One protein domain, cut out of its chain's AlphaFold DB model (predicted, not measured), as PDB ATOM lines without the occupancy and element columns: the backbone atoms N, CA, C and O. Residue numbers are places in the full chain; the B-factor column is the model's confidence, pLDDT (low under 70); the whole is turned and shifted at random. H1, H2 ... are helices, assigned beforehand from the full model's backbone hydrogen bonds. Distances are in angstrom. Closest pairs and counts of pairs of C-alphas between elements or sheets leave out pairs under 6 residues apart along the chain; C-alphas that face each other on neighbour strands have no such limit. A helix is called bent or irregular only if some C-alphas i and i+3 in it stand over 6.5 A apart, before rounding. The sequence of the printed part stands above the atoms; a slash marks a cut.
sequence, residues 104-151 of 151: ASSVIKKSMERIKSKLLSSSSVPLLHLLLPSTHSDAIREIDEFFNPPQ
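AT A GLANCE: This is residues 104 to 151 of the 151 residues of the protein "Uncharacterized protein MANES_07G131200" of Rhizophora mucronata (UniProt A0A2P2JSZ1). Three short helices form a small, rounded cluster, their centres making a triangle and each helix set at a steep angle to the other two. H2 bridges the other two helices, its last residue, Leu 131, coming near H1 and its first, Val 125, coming near H3, while H1 and H3 are close to each other at Met 112 and Phe 147. The loop of residues 117 to 124 and the tail of residues 148 to 151 lie towards one end of the longest axis, and the turn of residues 132 to 136 lies at the other end. The printed part has 48 residues, with three named helices in the order H1, H2, H3 along the chain and no named strand, and its class is all helix. It is compact, with a radius of gyration of the C-alphas of 9.8 A, and the C-alphas span 26 by 20 by 17 A along their three main axes.

HOW THE PARTS SIT: The first helix from the start of the printed part, H1, residues 105 to 116, touches H2, residues 125 to 131. The closest C-alphas of the two are those of Ser 111 and Leu 131, 6.5 A apart. H1 touches H2 with residues 111 to 115 alone, and 4 pairs of C-alphas of the two helices are within 8 A. Their lines stand at a steep tilt of 64 degrees, and the two helices run opposite ways. The centres of H1 and H2 are 10.8 A apart. H2 also touches H3, residues 137 to 147, with 7 pairs of C-alphas within 8 A. The closest C-alphas of these two are those of Val 125 and Asp 144, 6.1 A apart. H2 and H3 are about perpendicular, at 76 degrees, with their centres 10.2 A apart. H1 and H3 are close but not clearly touching, with 1 pair of C-alphas within 8 A. Their closest C-alphas are those of Met 112 and Phe 147, 8.0 A apart, and their centres are 12.5 A apart. The lines of H1 and H3 are only just about perpendicular, at 73 degrees. In the backbones of H1, H2 and H3, every pair of O of residue i and N of residue i+4 is within hydrogen-bond range.

IN THESE COORDINATES: H1 has 12 residues and is the longest helix by residues. It begins with C-alpha 105 at (29.978, -0.137, 10.164) and ends with C-alpha 116 at (40.240, 10.305, 3.590), 16.0 A from first to last C-alpha. A short link of 8 residues, 117 to 124, leads to H2. H2 has 7 residues, from Val 125 to Leu 131, and measures 9.9 A from first to last C-alpha. A tight link of 5 residues, 132 to 136, leads on to H3. H3 has 11 residues, from Ser 137 to Phe 147, and measures 15.4 A; its last C-alpha, 147, is at (33.857, 11.286, 10.930). H1, H2 and H3 are not bent.

THE WHOLE: The printed part runs from residue 104 to residue 151, the chain's last residue, and has no cut. The two C-alphas farthest apart in it are those of Ser 134 and Gln 151, at 28.7 A. The first and last printed C-alphas, those of Ala 104 and Gln 151, are 26.9 A apart. Neither of the two links between the helices is long. The mean pLDDT of the printed part is 86.7. The model's confidence is low, under 70, at residues 119 to 121, in the link between H1 and H2, and at residues 150 to 151. The mean pLDDT is 91 for H1, 91 for H2 and 92 for H3.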
ATOM      1  N   ALA A 104      26.645  -1.851   7.003       94.19
ATOM      2  CA  ALA A 104      27.458  -2.274   8.139       94.19
ATOM      3  C   ALA A 104      28.590  -1.271   8.440       94.19
ATOM      4  O   ALA A 104      29.228  -0.765   7.511       94.19
ATOM      5  N   SER A 105      28.901  -1.052   9.725       93.25
ATOM      6  CA  SER A 105      29.978  -0.137  10.164       93.25
ATOM      7  C   SER A 105      31.312  -0.400   9.442       93.25
ATOM      8  O   SER A 105      31.981   0.531   8.994       93.25
ATOM      9  N   SER A 106      31.662  -1.666   9.197       93.19
ATOM     10  CA  SER A 106      32.872  -2.046   8.450       93.19
ATOM     11  C   SER A 106      32.903  -1.514   7.009       93.19
ATOM     12  O   SER A 106      33.958  -1.100   6.523       93.19
ATOM     13  N   VAL A 107      31.757  -1.483   6.324       94.44
ATOM     14  CA  VAL A 107      31.615  -0.943   4.961       94.44
ATOM     15  C   VAL A 107      31.742   0.579   4.973       94.44
ATOM     16  O   VAL A 107      32.412   1.142   4.104       94.44
ATOM     17  N   ILE A 108      31.150   1.238   5.974       94.12
ATOM     18  CA  ILE A 108      31.233   2.694   6.155       94.12
ATOM     19  C   ILE A 108      32.685   3.101   6.398       94.12
ATOM     20  O   ILE A 108      33.222   3.910   5.647       94.12
ATOM     21  N   LYS A 109      33.360   2.466   7.361       93.12
ATOM     22  CA  LYS A 109      34.775   2.722   7.666       93.12
ATOM     23  C   LYS A 109      35.675   2.519   6.454       93.12
ATOM     24  O   LYS A 109      36.493   3.376   6.139       93.12
ATOM     25  N   LYS A 110      35.489   1.421   5.713       93.25
ATOM     26  CA  LYS A 110      36.244   1.169   4.476       93.25
ATOM     27  C   LYS A 110      35.997   2.253   3.425       93.25
ATOM     28  O   LYS A 110      36.918   2.622   2.701       93.25
ATOM     29  N   SER A 111      34.767   2.748   3.322       92.44
ATOM     30  CA  SER A 111      34.424   3.846   2.414       92.44
ATOM     31  C   SER A 111      35.090   5.150   2.849       92.44
ATOM     32  O   SER A 111      35.668   5.829   2.004       92.44
ATOM     33  N   MET A 112      35.104   5.433   4.154       90.50
ATOM     34  CA  MET A 112      35.744   6.615   4.729       90.50
ATOM     35  C   MET A 112      37.262   6.611   4.503       90.50
ATOM     36  O   MET A 112      37.819   7.589   4.013       90.50
ATOM     37  N   GLU A 113      37.937   5.484   4.728       90.19
ATOM     38  CA  GLU A 113      39.379   5.365   4.469       90.19
ATOM     39  C   GLU A 113      39.736   5.586   2.986       90.19
ATOM     40  O   GLU A 113      40.762   6.185   2.669       90.19
ATOM     41  N   ARG A 114      38.862   5.188   2.046       89.06
ATOM     42  CA  ARG A 114      39.079   5.421   0.602       89.06
ATOM     43  C   ARG A 114      38.993   6.891   0.196       89.06
ATOM     44  O   ARG A 114      39.538   7.253  -0.852       89.06
ATOM     45  N   ILE A 115      38.257   7.703   0.950       88.88
ATOM     46  CA  ILE A 115      38.036   9.121   0.640       88.88
ATOM     47  C   ILE A 115      38.900  10.036   1.501       88.88
ATOM     48  O   ILE A 115      39.222  11.130   1.051       88.88
ATOM     49  N   LYS A 116      39.362   9.573   2.667       81.00
ATOM     50  CA  LYS A 116      40.240  10.305   3.590       81.00
ATOM     51  C   LYS A 116      41.477  10.885   2.905       81.00
ATOM     52  O   LYS A 116      41.828  12.030   3.145       81.00
ATOM     53  N   SER A 117      42.093  10.142   1.984       71.12
ATOM     54  CA  SER A 117      43.257  10.620   1.221       71.12
ATOM     55  C   SER A 117      42.915  11.591   0.079       71.12
ATOM     56  O   SER A 117      43.816  12.089  -0.587       71.12
ATOM     57  N   LYS A 118      41.626  11.800  -0.213       72.19
ATOM     58  CA  LYS A 118      41.113  12.625  -1.322       72.19
ATOM     59  C   LYS A 118      40.438  13.914  -0.842       72.19
ATOM     60  O   LYS A 118      40.091  14.751  -1.669       72.19
ATOM     61  N   LEU A 119      40.234  14.056   0.466       66.62
ATOM     62  CA  LEU A 119      39.541  15.179   1.087       66.62
ATOM     63  C   LEU A 119      40.558  16.205   1.589       66.62
ATOM     64  O   LEU A 119      41.226  16.005   2.595       66.62
ATOM     65  N   LEU A 120      40.664  17.317   0.861       61.19
ATOM     66  CA  LEU A 120      41.547  18.449   1.161       61.19
ATOM     67  C   LEU A 120      40.850  19.516   2.038       61.19
ATOM     68  O   LEU A 120      41.105  20.697   1.845       61.19
ATOM     69  N   SER A 121      39.980  19.115   2.979       59.97
ATOM     70  CA  SER A 121      39.171  19.984   3.878       59.97
ATOM     71  C   SER A 121      37.740  20.346   3.434       59.97
ATOM     72  O   SER A 121      37.177  21.318   3.931       59.97
ATOM     73  N   SER A 122      37.106  19.578   2.541       70.38
ATOM     74  CA  SER A 122      35.672  19.732   2.220       70.38
ATOM     75  C   SER A 122      34.803  18.667   2.903       70.38
ATOM     76  O   SER A 122      35.325  17.655   3.352       70.38
ATOM     77  N   SER A 123      33.477  18.853   2.932       78.62
ATOM     78  CA  SER A 123      32.534  17.794   3.338       78.62
ATOM     79  C   SER A 123      32.706  16.540   2.471       78.62
ATOM     80  O   SER A 123      32.929  16.637   1.256       78.62
ATOM     81  N   SER A 124      32.590  15.360   3.086       86.38
ATOM     82  CA  SER A 124      32.704  14.073   2.393       86.38
ATOM     83  C   SER A 124      31.373  13.561   1.831       86.38
ATOM     84  O   SER A 124      31.359  12.567   1.099       86.38
ATOM     85  N   VAL A 125      30.269  14.282   2.083       90.00
ATOM     86  CA  VAL A 125      28.895  13.923   1.689       90.00
ATOM     87  C   VAL A 125      28.771  13.499   0.218       90.00
ATOM     88  O   VAL A 125      28.235  12.414  -0.020       90.00
ATOM     89  N   PRO A 126      29.278  14.248  -0.787       90.00
ATOM     90  CA  PRO A 126      29.117  13.839  -2.184       90.00
ATOM     91  C   PRO A 126      29.809  12.505  -2.495       90.00
ATOM     92  O   PRO A 126      29.271  11.670  -3.218       90.00
ATOM     93  N   LEU A 127      30.997  12.280  -1.924       91.06
ATOM     94  CA  LEU A 127      31.757  11.049  -2.132       91.06
ATOM     95  C   LEU A 127      31.139   9.869  -1.380       91.06
ATOM     96  O   LEU A 127      31.095   8.760  -1.915       91.06
ATOM     97  N   LEU A 128      30.628  10.100  -0.170       91.44
ATOM     98  CA  LEU A 128      29.880   9.097   0.581       91.44
ATOM     99  C   LEU A 128      28.618   8.674  -0.168       91.44
ATOM    100  O   LEU A 128      28.346   7.480  -0.240       91.44
ATOM    101  N   HIS A 129      27.899   9.605  -0.798       92.12
ATOM    102  CA  HIS A 129      26.713   9.268  -1.588       92.12
ATOM    103  C   HIS A 129      27.046   8.407  -2.815       92.12
ATOM    104  O   HIS A 129      26.303   7.484  -3.140       92.12
ATOM    105  N   LEU A 130      28.204   8.638  -3.445       92.19
ATOM    106  CA  LEU A 130      28.699   7.788  -4.535       92.19
ATOM    107  C   LEU A 130      29.094   6.381  -4.062       92.19
ATOM    108  O   LEU A 130      28.895   5.409  -4.788       92.19
ATOM    109  N   LEU A 131      29.687   6.260  -2.871       92.94
ATOM    110  CA  LEU A 131      30.136   4.972  -2.328       92.94
ATOM    111  C   LEU A 131      29.008   4.173  -1.668       92.94
ATOM    112  O   LEU A 131      29.080   2.945  -1.636       92.94
ATOM    113  N   LEU A 132      27.985   4.860  -1.163       94.12
ATOM    114  CA  LEU A 132      26.855   4.298  -0.434       94.12
ATOM    115  C   LEU A 132      25.524   4.696  -1.111       94.12
ATOM    116  O   LEU A 132      24.713   5.405  -0.514       94.12
ATOM    117  N   PRO A 133      25.271   4.249  -2.355       92.50
ATOM    118  CA  PRO A 133      24.147   4.728  -3.166       92.50
ATOM    119  C   PRO A 133      22.768   4.338  -2.617       92.50
ATOM    120  O   PRO A 133      21.764   4.946  -2.975       92.50
ATOM    121  N   SER A 134      22.698   3.318  -1.759       90.62
ATOM    122  CA  SER A 134      21.465   2.898  -1.089       90.62
ATOM    123  C   SER A 134      21.168   3.678   0.195       90.62
ATOM    124  O   SER A 134      20.082   3.519   0.752       90.62
ATOM    125  N   THR A 135      22.122   4.475   0.686       95.00
ATOM    126  CA  THR A 135      21.988   5.223   1.938       95.00
ATOM    127  C   THR A 135      21.328   6.569   1.673       95.00
ATOM    128  O   THR A 135      21.727   7.320   0.784       95.00
ATOM    129  N   HIS A 136      20.321   6.893   2.475       94.19
ATOM    130  CA  HIS A 136      19.602   8.157   2.405       94.19
ATOM    131  C   HIS A 136      20.496   9.343   2.803       94.19
ATOM    132  O   HIS A 136      21.343   9.225   3.690       94.19
ATOM    133  N   SER A 137      20.254  10.509   2.200       92.38
ATOM    134  CA  SER A 137      21.068  11.719   2.390       92.38
ATOM    135  C   SER A 137      21.172  12.171   3.848       92.38
ATOM    136  O   SER A 137      22.235  12.614   4.274       92.38
ATOM    137  N   ASP A 138      20.100  12.016   4.630       91.50
ATOM    138  CA  ASP A 138      20.119  12.326   6.067       91.50
ATOM    139  C   ASP A 138      21.132  11.463   6.830       91.50
ATOM    140  O   ASP A 138      21.930  11.997   7.589       91.50
ATOM    141  N   ALA A 139      21.169  10.153   6.581       93.69
ATOM    142  CA  ALA A 139      22.136   9.282   7.242       93.69
ATOM    143  C   ALA A 139      23.563   9.488   6.718       93.69
ATOM    144  O   ALA A 139      24.514   9.370   7.483       93.69
ATOM    145  N   ILE A 140      23.735   9.836   5.438       94.88
ATOM    146  CA  ILE A 140      25.053  10.216   4.902       94.88
ATOM    147  C   ILE A 140      25.601  11.440   5.630       94.88
ATOM    148  O   ILE A 140      26.785  11.476   5.948       94.88
ATOM    149  N   ARG A 141      24.747  12.429   5.896       92.19
ATOM    150  CA  ARG A 141      25.122  13.624   6.648       92.19
ATOM    151  C   ARG A 141      25.505  13.292   8.089       92.19
ATOM    152  O   ARG A 141      26.552  13.740   8.522       92.19
ATOM    153  N   GLU A 142      24.739  12.450   8.783       92.25
ATOM    154  CA  GLU A 142      25.105  11.993  10.137       92.25
ATOM    155  C   GLU A 142      26.439  11.219  10.148       92.25
ATOM    156  O   GLU A 142      27.250  11.384  11.055       92.25
ATOM    157  N   ILE A 143      26.711  10.407   9.118       93.38
ATOM    158  CA  ILE A 143      28.006   9.727   8.951       93.38
ATOM    159  C   ILE A 143      29.134  10.748   8.735       93.38
ATOM    160  O   ILE A 143      30.189  10.622   9.354       93.38
ATOM    161  N   ASP A 144      28.936  11.745   7.865       91.88
ATOM    162  CA  ASP A 144      29.929  12.802   7.617       91.88
ATOM    163  C   ASP A 144      30.216  13.603   8.888       91.88
ATOM    164  O   ASP A 144      31.377  13.775   9.231       91.88
ATOM    165  N   GLU A 145      29.180  14.018   9.622       91.50
ATOM    166  CA  GLU A 145      29.310  14.736  10.897       91.50
ATOM    167  C   GLU A 145      30.068  13.919  11.952       91.50
ATOM    168  O   GLU A 145      30.855  14.476  12.715       91.50
ATOM    169  N   PHE A 146      29.861  12.598  11.993       91.31
ATOM    170  CA  PHE A 146      30.569  11.715  12.917       91.31
ATOM    171  C   PHE A 146      32.071  11.610  12.600       91.31
ATOM    172  O   PHE A 146      32.897  11.671  13.512       91.31
ATOM    173  N   PHE A 147      32.449  11.457  11.325       88.56
ATOM    174  CA  PHE A 147      33.857  11.286  10.930       88.56
ATOM    175  C   PHE A 147      34.606  12.605  10.675       88.56
ATOM    176  O   PHE A 147      35.833  12.631  10.783       88.56
ATOM    177  N   ASN A 148      33.890  13.680  10.344       85.88
ATOM    178  CA  ASN A 148      34.409  15.021  10.074       85.88
ATOM    179  C   ASN A 148      33.618  16.058  10.898       85.88
ATOM    180  O   ASN A 148      32.859  16.848  10.326       85.88
ATOM    181  N   PRO A 149      33.754  16.068  12.236       77.75
ATOM    182  CA  PRO A 149      33.027  17.017  13.070       77.75
ATOM    183  C   PRO A 149      33.416  18.461  12.704       77.75
ATOM    184  O   PRO A 149      34.589  18.716  12.406       77.75
ATOM    185  N   PRO A 150      32.464  19.415  12.712       68.00
ATOM    186  CA  PRO A 150      32.783  20.822  12.496       68.00
ATOM    187  C   PRO A 150      33.801  21.292  13.546       68.00
ATOM    188  O   PRO A 150      33.635  21.007  14.733       68.00
ATOM    189  N   GLN A 151      34.866  21.958  13.082       57.22
ATOM    190  CA  GLN A 151      35.894  22.577  13.931       57.22
ATOM    191  C   GLN A 151      35.365  23.814  14.653       57.22
ATOM    192  O   GLN A 151      34.565  24.557  14.035       57.22
TER     193      GLN A 151